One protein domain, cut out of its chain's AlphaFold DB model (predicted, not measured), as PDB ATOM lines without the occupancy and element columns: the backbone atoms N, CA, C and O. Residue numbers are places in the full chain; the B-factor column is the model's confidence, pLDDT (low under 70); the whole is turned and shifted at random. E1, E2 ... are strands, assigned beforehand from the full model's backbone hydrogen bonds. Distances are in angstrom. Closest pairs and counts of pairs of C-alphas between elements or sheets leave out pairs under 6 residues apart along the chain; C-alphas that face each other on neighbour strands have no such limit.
ATOM      1  N   GLY A 133      -4.042  -5.457  -8.072       53.22
ATOM      2  CA  GLY A 133      -4.706  -4.171  -7.814       53.22
ATOM      3  C   GLY A 133      -5.213  -3.387  -9.024       53.22
ATOM      4  O   GLY A 133      -6.222  -2.700  -8.902       53.22
ATOM      5  N   SER A 134      -4.607  -3.525 -10.201       58.84
ATOM      6  CA  SER A 134      -5.086  -2.853 -11.415       58.84
ATOM      7  C   SER A 134      -4.808  -3.712 -12.641       58.84
ATOM      8  O   SER A 134      -3.666  -4.086 -12.891       58.84
ATOM      9  N   GLU A 135      -5.855  -4.049 -13.393       80.31
ATOM     10  CA  GLU A 135      -5.712  -4.716 -14.686       80.31
ATOM     11  C   GLU A 135      -5.040  -3.734 -15.658       80.31
ATOM     12  O   GLU A 135      -5.532  -2.624 -15.867       80.31
ATOM     13  N   GLY A 136      -3.875  -4.098 -16.194       91.50
ATOM     14  CA  GLY A 136      -3.171  -3.263 -17.166       91.50
ATOM     15  C   GLY A 136      -3.727  -3.465 -18.576       91.50
ATOM     16  O   GLY A 136      -4.448  -4.423 -18.836       91.50
ATOM     17  N   MET A 137      -3.367  -2.591 -19.517       96.06
ATOM     18  CA  MET A 137      -3.731  -2.744 -20.933       96.06
ATOM     19  C   MET A 137      -2.536  -3.213 -21.760       96.06
ATOM     20  O   MET A 137      -1.463  -2.614 -21.728       96.06
ATOM     21  N   PHE A 138      -2.723  -4.300 -22.505       97.31
ATOM     22  CA  PHE A 138      -1.776  -4.772 -23.505       97.31
ATOM     23  C   PHE A 138      -2.175  -4.167 -24.843       97.31
ATOM     24  O   PHE A 138      -3.318  -4.339 -25.258       97.31
ATOM     25  N   GLU A 139      -1.234  -3.522 -25.529       98.38
ATOM     26  CA  GLU A 139      -1.448  -2.964 -26.862       98.38
ATOM     27  C   GLU A 139      -0.377  -3.470 -27.833       98.38
ATOM     28  O   GLU A 139       0.826  -3.303 -27.616       98.38
ATOM     29  N   CYS A 140      -0.808  -4.129 -28.908       98.38
ATOM     30  CA  CYS A 140       0.092  -4.590 -29.958       98.38
ATOM     31  C   CYS A 140       0.528  -3.421 -30.844       98.38
ATOM     32  O   CYS A 140      -0.304  -2.810 -31.511       98.38
ATOM     33  N   HIS A 141       1.837  -3.206 -30.969       98.31
ATOM     34  CA  HIS A 141       2.396  -2.128 -31.788       98.31
ATOM     35  C   HIS A 141       2.086  -2.269 -33.293       98.31
ATOM     36  O   HIS A 141       2.083  -1.287 -34.023       98.31
ATOM     37  N   PHE A 142       1.832  -3.491 -33.776       97.06
ATOM     38  CA  PHE A 142       1.724  -3.780 -35.213       97.06
ATOM     39  C   PHE A 142       0.290  -3.791 -35.744       97.06
ATOM     40  O   PHE A 142       0.073  -3.498 -36.915       97.06
ATOM     41  N   CYS A 143      -0.687  -4.149 -34.909       97.25
ATOM     42  CA  CYS A 143      -2.096  -4.216 -35.313       97.25
ATOM     43  C   CYS A 143      -3.038  -3.386 -34.436       97.25
ATOM     44  O   CYS A 143      -4.239  -3.397 -34.685       97.25
ATOM     45  N   GLY A 144      -2.527  -2.716 -33.398       97.38
ATOM     46  CA  GLY A 144      -3.335  -1.917 -32.475       97.38
ATOM     47  C   GLY A 144      -4.274  -2.736 -31.585       97.38
ATOM     48  O   GLY A 144      -5.157  -2.170 -30.950       97.38
ATOM     49  N   LEU A 145      -4.129  -4.069 -31.535       96.88
ATOM     50  CA  LEU A 145      -4.929  -4.909 -30.643       96.88
ATOM     51  C   LEU A 145      -4.701  -4.476 -29.192       96.88
ATOM     52  O   LEU A 145      -3.623  -4.731 -28.654       96.88
ATOM     53  N   ALA A 146      -5.729  -3.891 -28.582       97.25
ATOM     54  CA  ALA A 146      -5.741  -3.449 -27.196       97.25
ATOM     55  C   ALA A 146      -6.654  -4.350 -26.352       97.25
ATOM     56  O   ALA A 146      -7.852  -4.456 -26.618       97.25
ATOM     57  N   VAL A 147      -6.097  -5.031 -25.349       95.00
ATOM     58  CA  VAL A 147      -6.827  -5.979 -24.490       95.00
ATOM     59  C   VAL A 147      -6.309  -5.871 -23.052       95.00
ATOM     60  O   VAL A 147      -5.095  -5.800 -22.865       95.00
ATOM     61  N   PRO A 148      -7.179  -5.897 -22.028       95.44
ATOM     62  CA  PRO A 148      -6.727  -5.922 -20.643       95.44
ATOM     63  C   PRO A 148      -5.969  -7.216 -20.307       95.44
ATOM     64  O   PRO A 148      -6.316  -8.297 -20.800       95.44
ATOM     65  N   TYR A 149      -4.933  -7.103 -19.474       94.69
ATOM     66  CA  TYR A 149      -4.141  -8.213 -18.950       94.69
ATOM     67  C   TYR A 149      -4.166  -8.227 -17.424       94.69
ATOM     68  O   TYR A 149      -4.093  -7.193 -16.763       94.69
ATOM     69  N   SER A 150      -4.190  -9.432 -16.863       91.81
ATOM     70  CA  SER A 150      -4.223  -9.651 -15.416       91.81
ATOM     71  C   SER A 150      -2.871 -10.078 -14.842       91.81
ATOM     72  O   SER A 150      -2.732 -10.153 -13.625       91.81
ATOM     73  N   TYR A 151      -1.899 -10.434 -15.689       92.19
ATOM     74  CA  TYR A 151      -0.558 -10.838 -15.260       92.19
ATOM     75  C   TYR A 151       0.482 -10.658 -16.375       92.19
ATOM     76  O   TYR A 151       0.167 -10.778 -17.563       92.19
ATOM     77  N   VAL A 152       1.733 -10.423 -15.970       94.19
ATOM     78  CA  VAL A 152       2.914 -10.427 -16.841       94.19
ATOM     79  C   VAL A 152       3.978 -11.322 -16.224       94.19
ATOM     80  O   VAL A 152       4.334 -11.150 -15.061       94.19
ATOM     81  N   GLY A 153       4.490 -12.276 -16.996       93.06
ATOM     82  CA  GLY A 153       5.560 -13.155 -16.534       93.06
ATOM     83  C   GLY A 153       5.591 -14.506 -17.236       93.06
ATOM     84  O   GLY A 153       4.835 -14.769 -18.169       93.06
ATOM     85  N   GLN A 154       6.495 -15.370 -16.775       92.38
ATOM     86  CA  GLN A 154       6.639 -16.744 -17.273       92.38
ATOM     87  C   GLN A 154       5.800 -17.764 -16.501       92.38
ATOM     88  O   GLN A 154       5.548 -18.854 -17.005       92.38
ATOM     89  N   LYS A 155       5.377 -17.444 -15.275       90.62
ATOM     90  CA  LYS A 155       4.642 -18.368 -14.403       90.62
ATOM     91  C   LYS A 155       3.292 -17.763 -14.041       90.62
ATOM     92  O   LYS A 155       3.185 -17.148 -12.980       90.62
ATOM     93  N   PRO A 156       2.283 -17.890 -14.923       86.50
ATOM     94  CA  PRO A 156       0.946 -17.412 -14.630       86.50
ATOM     95  C   PRO A 156       0.472 -17.910 -13.259       86.50
ATOM     96  O   PRO A 156       0.666 -19.083 -12.923       86.50
ATOM     97  N   PRO A 157      -0.131 -17.035 -12.440       78.81
ATOM     98  CA  PRO A 157      -0.681 -17.451 -11.163       78.81
ATOM     99  C   PRO A 157      -1.733 -18.542 -11.396       78.81
ATOM    100  O   PRO A 157      -2.464 -18.518 -12.383       78.81
ATOM    101  N   ASN A 158      -1.795 -19.500 -10.475       69.00
ATOM    102  CA  ASN A 158      -2.700 -20.654 -10.487       69.00
ATOM    103  C   ASN A 158      -2.455 -21.729 -11.565       69.00
ATOM    104  O   ASN A 158      -3.097 -22.776 -11.507       69.00
ATOM    105  N   SER A 159      -1.479 -21.585 -12.469       70.38
ATOM    106  CA  SER A 159      -1.097 -22.691 -13.357       70.38
ATOM    107  C   SER A 159      -0.109 -23.629 -12.654       70.38
ATOM    108  O   SER A 159       1.104 -23.444 -12.727       70.38
ATOM    109  N   ARG A 160      -0.613 -24.649 -11.945       69.31
ATOM    110  CA  ARG A 160       0.210 -25.563 -11.115       69.31
ATOM    111  C   ARG A 160       1.268 -26.365 -11.894       69.31
ATOM    112  O   ARG A 160       2.160 -26.938 -11.280       69.31
ATOM    113  N   THR A 161       1.180 -26.404 -13.223       75.75
ATOM    114  CA  THR A 161       2.003 -27.268 -14.089       75.75
ATOM    115  C   THR A 161       2.537 -26.596 -15.353       75.75
ATOM    116  O   THR A 161       3.295 -27.229 -16.082       75.75
ATOM    117  N   VAL A 162       2.188 -25.336 -15.636       83.25
ATOM    118  CA  VAL A 162       2.571 -24.672 -16.895       83.25
ATOM    119  C   VAL A 162       3.537 -23.523 -16.624       83.25
ATOM    120  O   VAL A 162       3.267 -22.648 -15.807       83.25
ATOM    121  N   VAL A 163       4.664 -23.523 -17.337       90.12
ATOM    122  CA  VAL A 163       5.632 -22.421 -17.372       90.12
ATOM    123  C   VAL A 163       5.790 -21.992 -18.824       90.12
ATOM    124  O   VAL A 163       6.041 -22.819 -19.700       90.12
ATOM    125  N   LEU A 164       5.619 -20.701 -19.086       91.69
ATOM    126  CA  LEU A 164       5.810 -20.118 -20.406       91.69
ATOM    127  C   LEU A 164       7.302 -19.959 -20.691       91.69
ATOM    128  O   LEU A 164       8.082 -19.561 -19.830       91.69
ATOM    129  N   LEU A 165       7.683 -20.223 -21.938       91.62
ATOM    130  CA  LEU A 165       9.065 -20.110 -22.410       91.62
ATOM    131  C   LEU A 165       9.540 -18.650 -22.539       91.62
ATOM    132  O   LEU A 165      10.724 -18.389 -22.741       91.62
ATOM    133  N   GLU A 166       8.621 -17.690 -22.429       93.00
ATOM    134  CA  GLU A 166       8.897 -16.261 -22.508       93.00
ATOM    135  C   GLU A 166       8.035 -15.468 -21.519       93.00
ATOM    136  O   GLU A 166       6.933 -15.883 -21.151       93.00
ATOM    137  N   GLU A 167       8.528 -14.298 -21.109       94.12
ATOM    138  CA  GLU A 167       7.731 -13.335 -20.350       94.12
ATOM    139  C   GLU A 167       6.559 -12.858 -21.212       94.12
ATOM    140  O   GLU A 167       6.755 -12.209 -22.244       94.12
ATOM    141  N   SER A 168       5.344 -13.216 -20.802       95.62
ATOM    142  CA  SER A 168       4.135 -12.985 -21.587       95.62
ATOM    143  C   SER A 168       3.114 -12.167 -20.818       95.62
ATOM    144  O   SER A 168       2.984 -12.302 -19.604       95.62
ATOM    145  N   TYR A 169       2.347 -11.376 -21.560       96.38
ATOM    146  CA  TYR A 169       1.142 -10.723 -21.070       96.38
ATOM    147  C   TYR A 169      -0.005 -11.714 -21.188       96.38
ATOM    148  O   TYR A 169      -0.281 -12.225 -22.281       96.38
ATOM    149  N   VAL A 170      -0.663 -12.002 -20.070       94.19
ATOM    150  CA  VAL A 170      -1.756 -12.973 -20.021       94.19
ATOM    151  C   VAL A 170      -2.983 -12.378 -19.349       94.19
ATOM    152  O   VAL A 170      -2.897 -11.522 -18.464       94.19
ATOM    153  N   ARG A 171      -4.144 -12.878 -19.753       92.44
ATOM    154  CA  ARG A 171      -5.419 -12.621 -19.082       92.44
ATOM    155  C   ARG A 171      -6.070 -13.932 -18.686       92.44
ATOM    156  O   ARG A 171      -5.806 -14.962 -19.307       92.44
ATOM    157  N   LYS A 172      -6.975 -13.885 -17.712       90.56
ATOM    158  CA  LYS A 172      -7.901 -14.997 -17.463       90.56
ATOM    159  C   LYS A 172      -8.697 -15.296 -18.730       90.56
ATOM    160  O   LYS A 172      -9.119 -14.366 -19.430       90.56
ATOM    161  N   ASP A 173      -8.868 -16.579 -19.019       89.06
ATOM    162  CA  ASP A 173      -9.598 -17.021 -20.201       89.06
ATOM    163  C   ASP A 173     -11.100 -16.706 -20.046       89.06
ATOM    164  O   ASP A 173     -11.761 -17.310 -19.200       89.06
ATOM    165  N   PRO A 174     -11.666 -15.762 -20.830       86.62
ATOM    166  CA  PRO A 174     -13.076 -15.398 -20.728       86.62
ATOM    167  C   PRO A 174     -14.016 -16.468 -21.299       86.62
ATOM    168  O   PRO A 174     -15.228 -16.364 -21.116       86.62
ATOM    169  N   PHE A 175     -13.493 -17.474 -22.006       86.06
ATOM    170  CA  PHE A 175     -14.285 -18.538 -22.622       86.06
ATOM    171  C   PHE A 175     -14.423 -19.768 -21.725       86.06
ATOM    172  O   PHE A 175     -15.102 -20.728 -22.091       86.06
ATOM    173  N   THR A 176     -13.797 -19.753 -20.549       83.50
ATOM    174  CA  THR A 176     -13.854 -20.861 -19.597       83.50
ATOM    175  C   THR A 176     -14.258 -20.360 -18.218       83.50
ATOM    176  O   THR A 176     -13.814 -19.305 -17.780       83.50
ATOM    177  N   SER A 177     -15.082 -21.129 -17.506       82.94
ATOM    178  CA  SER A 177     -15.430 -20.850 -16.105       82.94
ATOM    179  C   SER A 177     -14.308 -21.207 -15.120       82.94
ATOM    180  O   SER A 177     -14.374 -20.845 -13.944       82.94
ATOM    181  N   ASP A 178     -13.289 -21.921 -15.597       81.06
ATOM    182  CA  ASP A 178     -12.123 -22.343 -14.835       81.06
ATOM    183  C   ASP A 178     -11.178 -21.157 -14.592       81.06
ATOM    184  O   ASP A 178     -10.696 -20.518 -15.527       81.06
ATOM    185  N   ARG A 179     -10.913 -20.864 -13.317       73.94
ATOM    186  CA  ARG A 179     -10.100 -19.713 -12.896       73.94
ATOM    187  C   ARG A 179      -8.601 -19.929 -13.087       73.94
ATOM    188  O   ARG A 179      -7.851 -18.956 -12.967       73.94
ATOM    189  N   ASP A 180      -8.193 -21.157 -13.392       79.94
ATOM    190  CA  ASP A 180      -6.791 -21.537 -13.556       79.94
ATOM    191  C   ASP A 180      -6.366 -21.522 -15.036       79.94
ATOM    192  O   ASP A 180      -5.184 -21.679 -15.358       79.94
ATOM    193  N   LYS A 181      -7.315 -21.278 -15.955       86.88
ATOM    194  CA  LYS A 181      -7.056 -21.125 -17.389       86.88
ATOM    195  C   LYS A 181      -6.778 -19.675 -17.760       86.88
ATOM    196  O   LYS A 181      -7.429 -18.731 -17.305       86.88
ATOM    197  N   PHE A 182      -5.805 -19.505 -18.644       90.69
ATOM    198  CA  PHE A 182      -5.338 -18.203 -19.093       90.69
ATOM    199  C   PHE A 182      -5.133 -18.189 -20.607       90.69
ATOM    200  O   PHE A 182      -4.852 -19.212 -21.232       90.69
ATOM    201  N   LEU A 183      -5.235 -16.995 -21.185       92.69
ATOM    202  CA  LEU A 183      -4.905 -16.719 -22.577       92.69
ATOM    203  C   LEU A 183      -3.641 -15.874 -22.647       92.69
ATOM    204  O   LEU A 183      -3.528 -14.847 -21.975       92.69
ATOM    205  N   VAL A 184      -2.716 -16.287 -23.509       94.62
ATOM    206  CA  VAL A 184      -1.530 -15.501 -23.851       94.62
ATOM    207  C   VAL A 184      -1.919 -14.457 -24.892       94.62
ATOM    208  O   VAL A 184      -2.360 -14.799 -25.987       94.62
ATOM    209  N   LEU A 185      -1.749 -13.181 -24.552       96.75
ATOM    210  CA  LEU A 185      -2.056 -12.057 -25.439       96.75
ATOM    211  C   LEU A 185      -0.891 -11.756 -26.383       96.75
ATOM    212  O   LEU A 185      -1.076 -11.523 -27.580       96.75
ATOM    213  N   GLY A 186       0.322 -11.772 -25.838       97.44
ATOM    214  CA  GLY A 186       1.530 -11.367 -26.540       97.44
ATOM    215  C   GLY A 186       2.735 -11.249 -25.617       97.44
ATOM    216  O   GLY A 186       2.679 -11.586 -24.434       97.44
ATOM    217  N   SER A 187       3.845 -10.778 -26.174       97.75
ATOM    218  CA  SER A 187       5.102 -10.534 -25.457       97.75
ATOM    219  C   SER A 187       5.911  -9.468 -26.194       97.75
ATOM    220  O   SER A 187       5.520  -8.977 -27.259       97.75
ATOM    221  N   ARG A 188       7.046  -9.084 -25.612       97.94
ATOM    222  CA  ARG A 188       8.000  -8.179 -26.252       97.94
ATOM    223  C   ARG A 188       8.812  -8.926 -27.305       97.94
ATOM    224  O   ARG A 188       9.351  -9.996 -27.030       97.94
ATOM    225  N   CYS A 189       8.974  -8.322 -28.481       97.81
ATOM    226  CA  CYS A 189       9.910  -8.808 -29.491       97.81
ATOM    227  C   CYS A 189      11.325  -8.912 -28.900       97.81
ATOM    228  O   CYS A 189      11.811  -7.983 -28.254       97.81
ATOM    229  N   SER A 190      12.014 -10.020 -29.151       96.69
ATOM    230  CA  SER A 190      13.361 -10.244 -28.609       96.69
ATOM    231  C   SER A 190      14.439  -9.346 -29.218       96.69
ATOM    232  O   SER A 190      15.492  -9.198 -28.609       96.69
ATOM    233  N   LEU A 191      14.172  -8.740 -30.382       96.06
ATOM    234  CA  LEU A 191      15.096  -7.833 -31.067       96.06
ATOM    235  C   LEU A 191      14.773  -6.366 -30.757       96.06
ATOM    236  O   LEU A 191      15.565  -5.684 -30.118       96.06
ATOM    237  N   CYS A 192      13.586  -5.886 -31.136       97.31
ATOM    238  CA  CYS A 192      13.227  -4.469 -30.992       97.31
ATOM    239  C   CYS A 192      12.465  -4.116 -29.703       97.31
ATOM    240  O   CYS A 192      12.131  -2.952 -29.495       97.31
ATOM    241  N   ARG A 193      12.140  -5.100 -28.852       97.25
ATOM    242  CA  ARG A 193      11.405  -4.941 -27.576       97.25
ATOM    243  C   ARG A 193       9.980  -4.374 -27.671       97.25
ATOM    244  O   ARG A 193       9.307  -4.311 -26.645       97.25
ATOM    245  N   GLN A 194       9.486  -4.059 -28.869       98.19
ATOM    246  CA  GLN A 194       8.096  -3.652 -29.103       98.19
ATOM    247  C   GLN A 194       7.116  -4.786 -28.780       98.19
ATOM    248  O   GLN A 194       7.427  -5.965 -28.981       98.19
ATOM    249  N   LEU A 195       5.928  -4.432 -28.285       98.00
ATOM    250  CA  LEU A 195       4.872  -5.391 -27.966       98.00
ATOM    251  C   LEU A 195       4.271  -5.976 -29.244       98.00
ATOM    252  O   LEU A 195       3.811  -5.246 -30.123       98.00
ATOM    253  N   ALA A 196       4.250  -7.304 -29.326       98.06
ATOM    254  CA  ALA A 196       3.648  -8.034 -30.429       98.06
ATOM    255  C   ALA A 196       2.661  -9.070 -29.884       98.06
ATOM    256  O   ALA A 196       3.001  -9.866 -29.003       98.06
ATOM    257  N   CYS A 197       1.433  -9.060 -30.401       98.19
ATOM    258  CA  CYS A 197       0.441 -10.067 -30.042       98.19
ATOM    259  C   CYS A 197       0.792 -11.434 -30.641       98.19
ATOM    260  O   CYS A 197       1.616 -11.540 -31.554       98.19
ATOM    261  N   VAL A 198       0.120 -12.483 -30.165       96.69
ATOM    262  CA  VAL A 198       0.233 -13.856 -30.697       96.69
ATOM    263  C   VAL A 198      -0.290 -14.018 -32.134       96.69
ATOM    264  O   VAL A 198      -0.210 -15.104 -32.700       96.69
ATOM    265  N   GLY A 199      -0.841 -12.954 -32.727       95.12
ATOM    266  CA  GLY A 199      -1.392 -12.977 -34.075       95.12
ATOM    267  C   GLY A 199      -0.332 -13.307 -35.139       95.12
ATOM    268  O   GLY A 199       0.772 -12.756 -35.088       95.12
ATOM    269  N   PRO A 200      -0.670 -14.140 -36.145       92.31
ATOM    270  CA  PRO A 200       0.282 -14.616 -37.152       92.31
ATOM    271  C   PRO A 200       0.822 -13.508 -38.065       92.31
ATOM    272  O   PRO A 200       1.898 -13.673 -38.633       92.31
ATOM    273  N   GLU A 201       0.103 -12.385 -38.166       92.12
ATOM    274  CA  GLU A 201       0.495 -11.184 -38.916       92.12
ATOM    275  C   GLU A 201       1.381 -10.224 -38.101       92.12
ATOM    276  O   GLU A 201       1.898  -9.246 -38.633       92.12
ATOM    277  N   CYS A 202       1.542 -10.457 -36.797       96.19
ATOM    278  CA  CYS A 202       2.284  -9.563 -35.903       96.19
ATOM    279  C   CYS A 202       3.577 -10.195 -35.403       96.19
ATOM    280  O   CYS A 202       4.593  -9.506 -35.284       96.19
ATOM    281  N   SER A 203       3.558 -11.495 -35.109       96.06
ATOM    282  CA  SER A 203       4.713 -12.169 -34.534       96.06
ATOM    283  C   SER A 203       4.867 -13.628 -34.948       96.06
ATOM    284  O   SER A 203       3.951 -14.276 -35.456       96.06
ATOM    285  N   LEU A 204       6.070 -14.139 -34.707       94.81
ATOM    286  CA  LEU A 204       6.435 -15.541 -34.804       94.81
ATOM    287  C   LEU A 204       7.094 -15.962 -33.488       94.81
ATOM    288  O   LEU A 204       7.942 -15.242 -32.957       94.81
ATOM    289  N   PHE A 205       6.704 -17.125 -32.967       93.38
ATOM    290  CA  PHE A 205       7.343 -17.753 -31.815       93.38
ATOM    291  C   PHE A 205       8.177 -18.950 -32.284       93.38
ATOM    292  O   PHE A 205       7.672 -19.795 -33.020       93.38
ATOM    293  N   TYR A 206       9.443 -19.004 -31.865       88.31
ATOM    294  CA  TYR A 206      10.334 -20.153 -32.077       88.31
ATOM    295  C   TYR A 206      10.938 -20.593 -30.737       88.31
ATOM    296  O   TYR A 206      10.358 -21.417 -30.040       88.31
ATOM    297  N   THR A 207      12.053 -19.986 -30.330       88.38
ATOM    298  CA  THR A 207      12.590 -20.066 -28.957       88.38
ATOM    299  C   THR A 207      12.149 -18.880 -28.103       88.38
ATOM    300  O   THR A 207      12.084 -18.971 -26.881       88.38
ATOM    301  N   LYS A 208      11.851 -17.755 -28.759       92.88
ATOM    302  CA  LYS A 208      11.292 -16.519 -28.206       92.88
ATOM    303  C   LYS A 208      10.372 -15.885 -29.255       92.88
ATOM    304  O   LYS A 208      10.406 -16.298 -30.422       92.88
ATOM    305  N   ARG A 209       9.583 -14.873 -28.884       95.94
ATOM    306  CA  ARG A 209       8.795 -14.093 -29.849       95.94
ATOM    307  C   ARG A 209       9.637 -13.045 -30.573       95.94
ATOM    308  O   ARG A 209      10.404 -12.286 -29.967       95.94
ATOM    309  N   PHE A 210       9.414 -12.960 -31.877       96.75
ATOM    310  CA  PHE A 210       9.944 -11.935 -32.767       96.75
ATOM    311  C   PHE A 210       8.784 -11.311 -33.537       96.75
ATOM    312  O   PHE A 210       7.899 -12.025 -34.006       96.75
ATOM    313  N   CYS A 211       8.760  -9.986 -33.669       97.38
ATOM    314  CA  CYS A 211       7.788  -9.348 -34.548       97.38
ATOM    315  C   CYS A 211       8.130  -9.628 -36.016       97.38
ATOM    316  O   CYS A 211       9.301  -9.809 -36.361       97.38
ATOM    317  N   LEU A 212       7.122  -9.645 -36.891       95.25
ATOM    318  CA  LEU A 212       7.350  -9.945 -38.307       95.25
ATOM    319  C   LEU A 212       8.357  -9.010 -39.001       95.25
ATOM    320  O   LEU A 212       9.134  -9.529 -39.802       95.25
TER     321      LEU A 212
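AT A GLANCE: This is residues 133 to 212 of the 245 residues of the protein "Cysteine-rich DPF motif domain-containing protein 1" of Sarcophilus harrisii (UniProt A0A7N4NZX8). A twisted antiparallel sheet of four strands, in the order E3, E4, E5, E6, is partly covered on one face by the hairpin E1 and E2, whose strands cross its own, a small sandwich of two sheets face to face. A second small hairpin, E7 and E8, packs near E5 and E6. The printed part has 80 residues with eight named strands, E1 to E8 along the chain, and no named helix; the class is all strand, with 32 residues in named elements. It is compact and rounded, with a radius of gyration of the C-alphas of 12.3 A and spans of 33 by 24 by 23 A.

IN THESE COORDINATES: E5, residues 182 to 188, is the longest strand at 18.2 A. E3 is residues 151 to 153, E4 168 to 172, at 12.9 A, and E6 195 to 197. E1, residues 136 to 139, begins at C-alpha (-3.171, -3.263, -17.166); E2 is 146 to 149. E7 is 203 to 205; E8, 209 to 211, ends at C-alpha (7.788, -9.348, -34.548).

HOW THE PARTS SIT: E3, E4, E5 and E6 form a meander, each strand the antiparallel neighbour of the one before: N 153 and O 168 are 3.0 A apart, N 183 and O 171 2.8 A, N 196 and O 187 2.9 A. In the hairpin E1 and E2, N 138 and O 147 are 2.8 A apart. The two sheets' strands stand at 69 degrees; the closest C-alphas of E2 and E4, Tyr 149 and Arg 171, are 4.6 A apart. E2 runs on into E3 at 84 degrees. In the hairpin E7 and E8, N 204 and O 210 are 2.9 A apart; the closest C-alphas of E6 and E8, Ala 196 and Cys 211, are 6.0 A apart. E4 and E8 are apart.

THE WHOLE: The C-alphas farthest apart, Ser 177 and Leu 191, are 36.4 A apart. The printed part has no cut; E3 to E4 is a long link. Residues 133 to 134, 158 and 160 have pLDDT under 70.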